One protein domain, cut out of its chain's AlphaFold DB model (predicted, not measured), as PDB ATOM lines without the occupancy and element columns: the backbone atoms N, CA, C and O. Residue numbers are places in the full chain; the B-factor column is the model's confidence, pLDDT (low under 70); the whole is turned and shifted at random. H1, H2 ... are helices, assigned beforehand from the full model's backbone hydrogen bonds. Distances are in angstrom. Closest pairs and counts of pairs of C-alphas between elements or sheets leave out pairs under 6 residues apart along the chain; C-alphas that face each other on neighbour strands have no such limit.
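What this domain is: This is residues 26 to 83 of the 130 residues of the protein "Hypothetical protein" of Polarella glacialis (UniProt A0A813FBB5). H1 and the longer H2 lie side by side as a helical hairpin; H3 turns off at the far end of H2, making a corner, and H4 lies beyond one side of H2. The printed part has 58 residues with four named helices, H1 to H4 in order, and no named strand: all helix. It is only just loose, close to compact, with a radius of gyration of the C-alphas of 12.7 A, and spans 36 by 23 by 17 A.

How they stand to each other: H1, residues 26 to 32, touches H2, residues 41 to 55, closest at C-alphas Val 30 and Phe 44, 6.4 A; this hairpin has a shallow tilt of 11 degrees, opposite ways. H3, residues 57 to 66, touches H2 only at the corner, at its residues 53 to 54 alone, about perpendicular at 77 degrees; the closest C-alphas, Leu 54 and Arg 60, are 5.2 A apart. H4, residues 73 to 82, is close to H2 but not clearly touching, with closest C-alphas Lys 49 and Ala 73 at 7.0 A. H4 is apart from H1 and H3. In H1, H2, H3 and H4 every O i to N i+4 pair is within hydrogen-bond range.

Where its parts are: H1 begins at C-alpha 26 (-40.355, -4.393, 24.826). H1 to H4 measure 9.9, 21.1, 14.0 and 13.5 A. H4 ends at C-alpha 82 (-62.381, 2.328, 24.998).

The domain as a whole: The C-alphas farthest apart, Lys 37 and Ser 65, are 36.7 A apart. The printed part has no cut and no long link. Residue 38 and residues 66 to 83 have pLDDT under 70.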
ATOM      1  N   PHE A  26     -39.086  -4.117  24.155       87.94
ATOM      2  CA  PHE A  26     -40.355  -4.393  24.826       87.94
ATOM      3  C   PHE A  26     -40.795  -5.849  24.631       87.94
ATOM      4  O   PHE A  26     -41.111  -6.528  25.604       87.94
ATOM      5  N   ARG A  27     -40.717  -6.375  23.399       84.75
ATOM      6  CA  ARG A  27     -41.093  -7.772  23.121       84.75
ATOM      7  C   ARG A  27     -40.223  -8.774  23.884       84.75
ATOM      8  O   ARG A  27     -40.745  -9.734  24.441       84.75
ATOM      9  N   GLN A  28     -38.912  -8.536  23.947       85.25
ATOM     10  CA  GLN A  28     -37.990  -9.369  24.729       85.25
ATOM     11  C   GLN A  28     -38.316  -9.320  26.225       85.25
ATOM     12  O   GLN A  28     -38.270 -10.342  26.906       85.25
ATOM     13  N   ARG A  29     -38.676  -8.136  26.734       85.44
ATOM     14  CA  ARG A  29     -38.983  -7.944  28.151       85.44
ATOM     15  C   ARG A  29     -40.303  -8.579  28.566       85.44
ATOM     16  O   ARG A  29     -40.346  -9.225  29.605       85.44
ATOM     17  N   VAL A  30     -41.340  -8.446  27.743       83.62
ATOM     18  CA  VAL A  30     -42.639  -9.094  27.965       83.62
ATOM     19  C   VAL A  30     -42.500 -10.609  28.011       83.62
ATOM     20  O   VAL A  30     -43.066 -11.237  28.894       83.62
ATOM     21  N   LEU A  31     -41.709 -11.197  27.112       80.81
ATOM     22  CA  LEU A  31     -41.443 -12.638  27.113       80.81
ATOM     23  C   LEU A  31     -40.779 -13.128  28.405       80.81
ATOM     24  O   LEU A  31     -41.051 -14.243  28.847       80.81
ATOM     25  N   ALA A  32     -39.902 -12.308  28.984       80.00
ATOM     26  CA  ALA A  32     -39.210 -12.617  30.231       80.00
ATOM     27  C   ALA A  32     -40.097 -12.406  31.470       80.00
ATOM     28  O   ALA A  32     -39.959 -13.132  32.445       80.00
ATOM     29  N   GLU A  33     -40.997 -11.422  31.431       80.50
ATOM     30  CA  GLU A  33     -41.881 -11.042  32.544       80.50
ATOM     31  C   GLU A  33     -43.309 -11.594  32.386       80.50
ATOM     32  O   GLU A  33     -44.231 -11.161  33.077       80.50
ATOM     33  N   HIS A  34     -43.522 -12.540  31.467       74.25
ATOM     34  CA  HIS A  34     -44.844 -13.096  31.208       74.25
ATOM     35  C   HIS A  34     -45.343 -13.891  32.433       74.25
ATOM     36  O   HIS A  34     -44.611 -14.751  32.937       74.25
ATOM     37  N   PRO A  35     -46.588 -13.670  32.902       74.38
ATOM     38  CA  PRO A  35     -47.102 -14.299  34.123       74.38
ATOM     39  C   PRO A  35     -47.177 -15.832  34.032       74.38
ATOM     40  O   PRO A  35     -47.008 -16.508  35.040       74.38
ATOM     41  N   ASP A  36     -47.334 -16.390  32.827       74.69
ATOM     42  CA  ASP A  36     -47.338 -17.848  32.591       74.69
ATOM     43  C   ASP A  36     -45.982 -18.514  32.889       74.69
ATOM     44  O   ASP A  36     -45.921 -19.681  33.257       74.69
ATOM     45  N   LYS A  37     -44.878 -17.758  32.791       71.62
ATOM     46  CA  LYS A  37     -43.524 -18.237  33.111       71.62
ATOM     47  C   LYS A  37     -43.079 -17.868  34.532       71.62
ATOM     48  O   LYS A  37     -41.903 -18.016  34.853       71.62
ATOM     49  N   GLY A  38     -43.999 -17.391  35.376       69.56
ATOM     50  CA  GLY A  38     -43.707 -16.961  36.748       69.56
ATOM     51  C   GLY A  38     -43.217 -15.514  36.875       69.56
ATOM     52  O   GLY A  38     -42.571 -15.179  37.865       69.56
ATOM     53  N   GLY A  39     -43.489 -14.664  35.879       75.50
ATOM     54  CA  GLY A  39     -43.190 -13.230  35.931       75.50
ATOM     55  C   GLY A  39     -44.154 -12.429  36.816       75.50
ATOM     56  O   GLY A  39     -45.238 -12.891  37.179       75.50
ATOM     57  N   ASP A  40     -43.772 -11.192  37.147       77.19
ATOM     58  CA  ASP A  40     -44.601 -10.308  37.970       77.19
ATOM     59  C   ASP A  40     -45.665  -9.585  37.121       77.19
ATOM     60  O   ASP A  40     -45.313  -8.750  36.277       77.19
ATOM     61  N   PRO A  41     -46.973  -9.751  37.406       76.50
ATOM     62  CA  PRO A  41     -48.028  -9.048  36.671       76.50
ATOM     63  C   PRO A  41     -47.904  -7.522  36.793       76.50
ATOM     64  O   PRO A  41     -48.214  -6.788  35.856       76.50
ATOM     65  N   LYS A  42     -47.369  -7.029  37.919       81.31
ATOM     66  CA  LYS A  42     -47.089  -5.601  38.129       81.31
ATOM     67  C   LYS A  42     -46.017  -5.073  37.172       81.31
ATOM     68  O   LYS A  42     -46.156  -3.975  36.643       81.31
ATOM     69  N   LYS A  43     -44.956  -5.849  36.918       82.12
ATOM     70  CA  LYS A  43     -43.895  -5.460  35.972       82.12
ATOM     71  C   LYS A  43     -44.404  -5.492  34.539       82.12
ATOM     72  O   LYS A  43     -44.089  -4.591  33.770       82.12
ATOM     73  N   PHE A  44     -45.236  -6.475  34.201       81.06
ATOM     74  CA  PHE A  44     -45.886  -6.545  32.896       81.06
ATOM     75  C   PHE A  44     -46.777  -5.320  32.622       81.06
ATOM     76  O   PHE A  44     -46.661  -4.690  31.571       81.06
ATOM     77  N   GLN A  45     -47.600  -4.911  33.592       81.44
ATOM     78  CA  GLN A  45     -48.405  -3.688  33.484       81.44
ATOM     79  C   GLN A  45     -47.535  -2.434  33.306       81.44
ATOM     80  O   GLN A  45     -47.819  -1.602  32.443       81.44
ATOM     81  N   LEU A  46     -46.438  -2.320  34.062       84.06
ATOM     82  CA  LEU A  46     -45.483  -1.215  33.920       84.06
ATOM     83  C   LEU A  46     -44.804  -1.195  32.543       84.06
ATOM     84  O   LEU A  46     -44.629  -0.118  31.975       84.06
ATOM     85  N   LEU A  47     -44.461  -2.359  31.983       85.69
ATOM     86  CA  LEU A  47     -43.908  -2.478  30.631       85.69
ATOM     87  C   LEU A  47     -44.902  -1.996  29.571       85.69
ATOM     88  O   LEU A  47     -44.514  -1.245  28.678       85.69
ATOM     89  N   ASN A  48     -46.175  -2.384  29.679       83.44
ATOM     90  CA  ASN A  48     -47.221  -1.929  28.758       83.44
ATOM     91  C   ASN A  48     -47.433  -0.414  28.853       83.44
ATOM     92  O   ASN A  48     -47.525   0.265  27.830       83.44
ATOM     93  N   LYS A  49     -47.443   0.133  30.077       82.56
ATOM     94  CA  LYS A  49     -47.545   1.581  30.303       82.56
ATOM     95  C   LYS A  49     -46.368   2.323  29.667       82.56
ATOM     96  O   LYS A  49     -46.575   3.280  28.925       82.56
ATOM     97  N   ALA A  50     -45.148   1.844  29.910       85.94
ATOM     98  CA  ALA A  50     -43.937   2.394  29.314       85.94
ATOM     99  C   ALA A  50     -44.014   2.380  27.783       85.94
ATOM    100  O   ALA A  50     -43.717   3.378  27.134       85.94
ATOM    101  N   TYR A  51     -44.462   1.267  27.205       86.00
ATOM    102  CA  TYR A  51     -44.569   1.115  25.764       86.00
ATOM    103  C   TYR A  51     -45.542   2.133  25.163       86.00
ATOM    104  O   TYR A  51     -45.140   2.883  24.281       86.00
ATOM    105  N   ASN A  52     -46.758   2.248  25.703       82.88
ATOM    106  CA  ASN A  52     -47.769   3.188  25.205       82.88
ATOM    107  C   ASN A  52     -47.307   4.653  25.238       82.88
ATOM    108  O   ASN A  52     -47.593   5.410  24.310       82.88
ATOM    109  N   VAL A  53     -46.576   5.056  26.282       83.00
ATOM    110  CA  VAL A  53     -46.045   6.424  26.394       83.00
ATOM    111  C   VAL A  53     -44.898   6.655  25.410       83.00
ATOM    112  O   VAL A  53     -44.823   7.714  24.796       83.00
ATOM    113  N   LEU A  54     -44.005   5.675  25.233       82.62
ATOM    114  CA  LEU A  54     -42.824   5.828  24.378       82.62
ATOM    115  C   LEU A  54     -43.107   5.622  22.880       82.62
ATOM    116  O   LEU A  54     -42.307   6.063  22.051       82.62
ATOM    117  N   THR A  55     -44.208   4.954  22.521       81.31
ATOM    118  CA  THR A  55     -44.605   4.730  21.121       81.31
ATOM    119  C   THR A  55     -45.329   5.914  20.500       81.31
ATOM    120  O   THR A  55     -45.390   6.029  19.279       81.31
ATOM    121  N   ASP A  56     -45.902   6.786  21.316       79.62
ATOM    122  CA  ASP A  56     -46.575   7.979  20.834       79.62
ATOM    123  C   ASP A  56     -45.641   9.179  21.022       79.62
ATOM    124  O   ASP A  56     -45.185   9.466  22.128       79.62
ATOM    125  N   GLN A  57     -45.302   9.860  19.925       78.12
ATOM    126  CA  GLN A  57     -44.385  10.999  19.978       78.12
ATOM    127  C   GLN A  57     -44.956  12.165  20.791       78.12
ATOM    128  O   GLN A  57     -44.187  12.859  21.455       78.12
ATOM    129  N   ASP A  58     -46.274  12.371  20.769       76.44
ATOM    130  CA  ASP A  58     -46.941  13.418  21.540       76.44
ATOM    131  C   ASP A  58     -46.911  13.072  23.033       76.44
ATOM    132  O   ASP A  58     -46.493  13.894  23.852       76.44
ATOM    133  N   LYS A  59     -47.225  11.818  23.395       78.50
ATOM    134  CA  LYS A  59     -47.146  11.345  24.792       78.50
ATOM    135  C   LYS A  59     -45.720  11.358  25.329       78.50
ATOM    136  O   LYS A  59     -45.501  11.832  26.444       78.50
ATOM    137  N   ARG A  60     -44.741  10.916  24.534       80.94
ATOM    138  CA  ARG A  60     -43.313  10.989  24.872       80.94
ATOM    139  C   ARG A  60     -42.891  12.430  25.124       80.94
ATOM    140  O   ARG A  60     -42.315  12.721  26.164       80.94
ATOM    141  N   ARG A  61     -43.264  13.354  24.235       77.69
ATOM    142  CA  ARG A  61     -42.937  14.777  24.385       77.69
ATOM    143  C   ARG A  61     -43.563  15.387  25.637       77.69
ATOM    144  O   ARG A  61     -42.894  16.158  26.315       77.69
ATOM    145  N   ARG A  62     -44.810  15.028  25.964       73.62
ATOM    146  CA  ARG A  62     -45.483  15.449  27.206       73.62
ATOM    147  C   ARG A  62     -44.814  14.874  28.449       73.62
ATOM    148  O   ARG A  62     -44.679  15.585  29.443       73.62
ATOM    149  N   TYR A  63     -44.389  13.614  28.393       72.06
ATOM    150  CA  TYR A  63     -43.636  12.962  29.461       72.06
ATOM    151  C   TYR A  63     -42.292  13.666  29.697       72.06
ATOM    152  O   TYR A  63     -41.987  14.041  30.828       72.06
ATOM    153  N   ASP A  64     -41.550  13.942  28.622       74.00
ATOM    154  CA  ASP A  64     -40.275  14.665  28.659       74.00
ATOM    155  C   ASP A  64     -40.434  16.127  29.127       74.00
ATOM    156  O   ASP A  64     -39.567  16.639  29.832       74.00
ATOM    157  N   SER A  65     -41.531  16.811  28.769       70.50
ATOM    158  CA  SER A  65     -41.746  18.226  29.116       70.50
ATOM    159  C   SER A  65     -42.305  18.447  30.519       70.50
ATOM    160  O   SER A  65     -42.016  19.465  31.140       70.50
ATOM    161  N   THR A  66     -43.149  17.534  30.997       64.12
ATOM    162  CA  THR A  66     -43.910  17.712  32.245       64.12
ATOM    163  C   THR A  66     -43.248  16.973  33.409       64.12
ATOM    164  O   THR A  66     -43.502  17.296  34.566       64.12
ATOM    165  N   GLY A  67     -42.390  15.981  33.126       58.38
ATOM    166  CA  GLY A  67     -41.695  15.181  34.141       58.38
ATOM    167  C   GLY A  67     -42.629  14.428  35.098       58.38
ATOM    168  O   GLY A  67     -42.183  13.955  36.141       58.38
ATOM    169  N   ARG A  68     -43.922  14.360  34.767       51.47
ATOM    170  CA  ARG A  68     -45.008  13.841  35.592       51.47
ATOM    171  C   ARG A  68     -46.012  13.118  34.718       51.47
ATOM    172  O   ARG A  68     -46.511  13.672  33.739       51.47
ATOM    173  N   THR A  69     -46.340  11.893  35.106       53.66
ATOM    174  CA  THR A  69     -47.411  11.107  34.484       53.66
ATOM    175  C   THR A  69     -48.706  11.325  35.261       53.66
ATOM    176  O   THR A  69     -49.287  10.399  35.805       53.66
ATOM    177  N   GLU A  70     -49.143  12.584  35.376       47.28
ATOM    178  CA  GLU A  70     -50.296  12.963  36.215       47.28
ATOM    179  C   GLU A  70     -51.664  12.611  35.614       47.28
ATOM    180  O   GLU A  70     -52.689  12.884  36.231       47.28
ATOM    181  N   LYS A  71     -51.706  11.949  34.453       48.75
ATOM    182  CA  LYS A  71     -52.892  11.187  34.065       48.75
ATOM    183  C   LYS A  71     -52.719   9.755  34.538       48.75
ATOM    184  O   LYS A  71     -51.791   9.048  34.139       48.75
ATOM    185  N   THR A  72     -53.609   9.353  35.433       47.28
ATOM    186  CA  THR A  72     -53.742   7.993  35.935       47.28
ATOM    187  C   THR A  72     -53.682   7.020  34.759       47.28
ATOM    188  O   THR A  72     -54.435   7.149  33.799       47.28
ATOM    189  N   ALA A  73     -52.759   6.055  34.825       49.53
ATOM    190  CA  ALA A  73     -52.531   5.057  33.772       49.53
ATOM    191  C   ALA A  73     -53.826   4.356  33.327       49.53
ATOM    192  O   ALA A  73     -53.944   3.940  32.182       49.53
ATOM    193  N   GLU A  74     -54.766   4.248  34.265       46.06
ATOM    194  CA  GLU A  74     -56.088   3.652  34.122       46.06
ATOM    195  C   GLU A  74     -57.016   4.477  33.215       46.06
ATOM    196  O   GLU A  74     -57.689   3.908  32.362       46.06
ATOM    197  N   GLU A  75     -57.020   5.811  33.346       50.34
ATOM    198  CA  GLU A  75     -57.847   6.699  32.515       50.34
ATOM    199  C   GLU A  75     -57.323   6.749  31.081       50.34
ATOM    200  O   GLU A  75     -58.100   6.614  30.146       50.34
ATOM    201  N   GLU A  76     -56.004   6.837  30.882       52.66
ATOM    202  CA  GLU A  76     -55.434   6.826  29.528       52.66
ATOM    203  C   GLU A  76     -55.543   5.453  28.851       52.66
ATOM    204  O   GLU A  76     -55.708   5.385  27.634       52.66
ATOM    205  N   PHE A  77     -55.455   4.353  29.607       46.75
ATOM    206  CA  PHE A  77     -55.673   3.004  29.079       46.75
ATOM    207  C   PHE A  77     -57.151   2.786  28.720       46.75
ATOM    208  O   PHE A  77     -57.436   2.251  27.649       46.75
ATOM    209  N   ALA A  78     -58.087   3.278  29.541       52.97
ATOM    210  CA  ALA A  78     -59.520   3.263  29.249       52.97
ATOM    211  C   ALA A  78     -59.897   4.168  28.061       52.97
ATOM    212  O   ALA A  78     -60.717   3.774  27.238       52.97
ATOM    213  N   GLU A  79     -59.270   5.336  27.901       50.34
ATOM    214  CA  GLU A  79     -59.458   6.198  26.725       50.34
ATOM    215  C   GLU A  79     -58.821   5.588  25.460       50.34
ATOM    216  O   GLU A  79     -59.381   5.691  24.369       50.34
ATOM    217  N   SER A  80     -57.674   4.910  25.596       48.47
ATOM    218  CA  SER A  80     -56.926   4.330  24.471       48.47
ATOM    219  C   SER A  80     -57.488   2.997  23.964       48.47
ATOM    220  O   SER A  80     -57.321   2.711  22.782       48.47
ATOM    221  N   PHE A  81     -58.130   2.192  24.816       44.41
ATOM    222  CA  PHE A  81     -58.788   0.928  24.438       44.41
ATOM    223  C   PHE A  81     -60.328   1.035  24.396       44.41
ATOM    224  O   PHE A  81     -60.988   0.169  23.828       44.41
ATOM    225  N   GLY A  82     -60.926   2.099  24.950       43.78
ATOM    226  CA  GLY A  82     -62.381   2.328  24.998       43.78
ATOM    227  C   GLY A  82     -62.921   3.363  24.000       43.78
ATOM    228  O   GLY A  82     -64.123   3.611  23.968       43.78
ATOM    229  N   GLY A  83     -62.074   3.952  23.150       43.84
ATOM    230  CA  GLY A  83     -62.444   4.994  22.176       43.84
ATOM    231  C   GLY A  83     -63.189   4.515  20.919       43.84
ATOM    232  O   GLY A  83     -63.189   5.200  19.896       43.84
TER     233      GLY A  83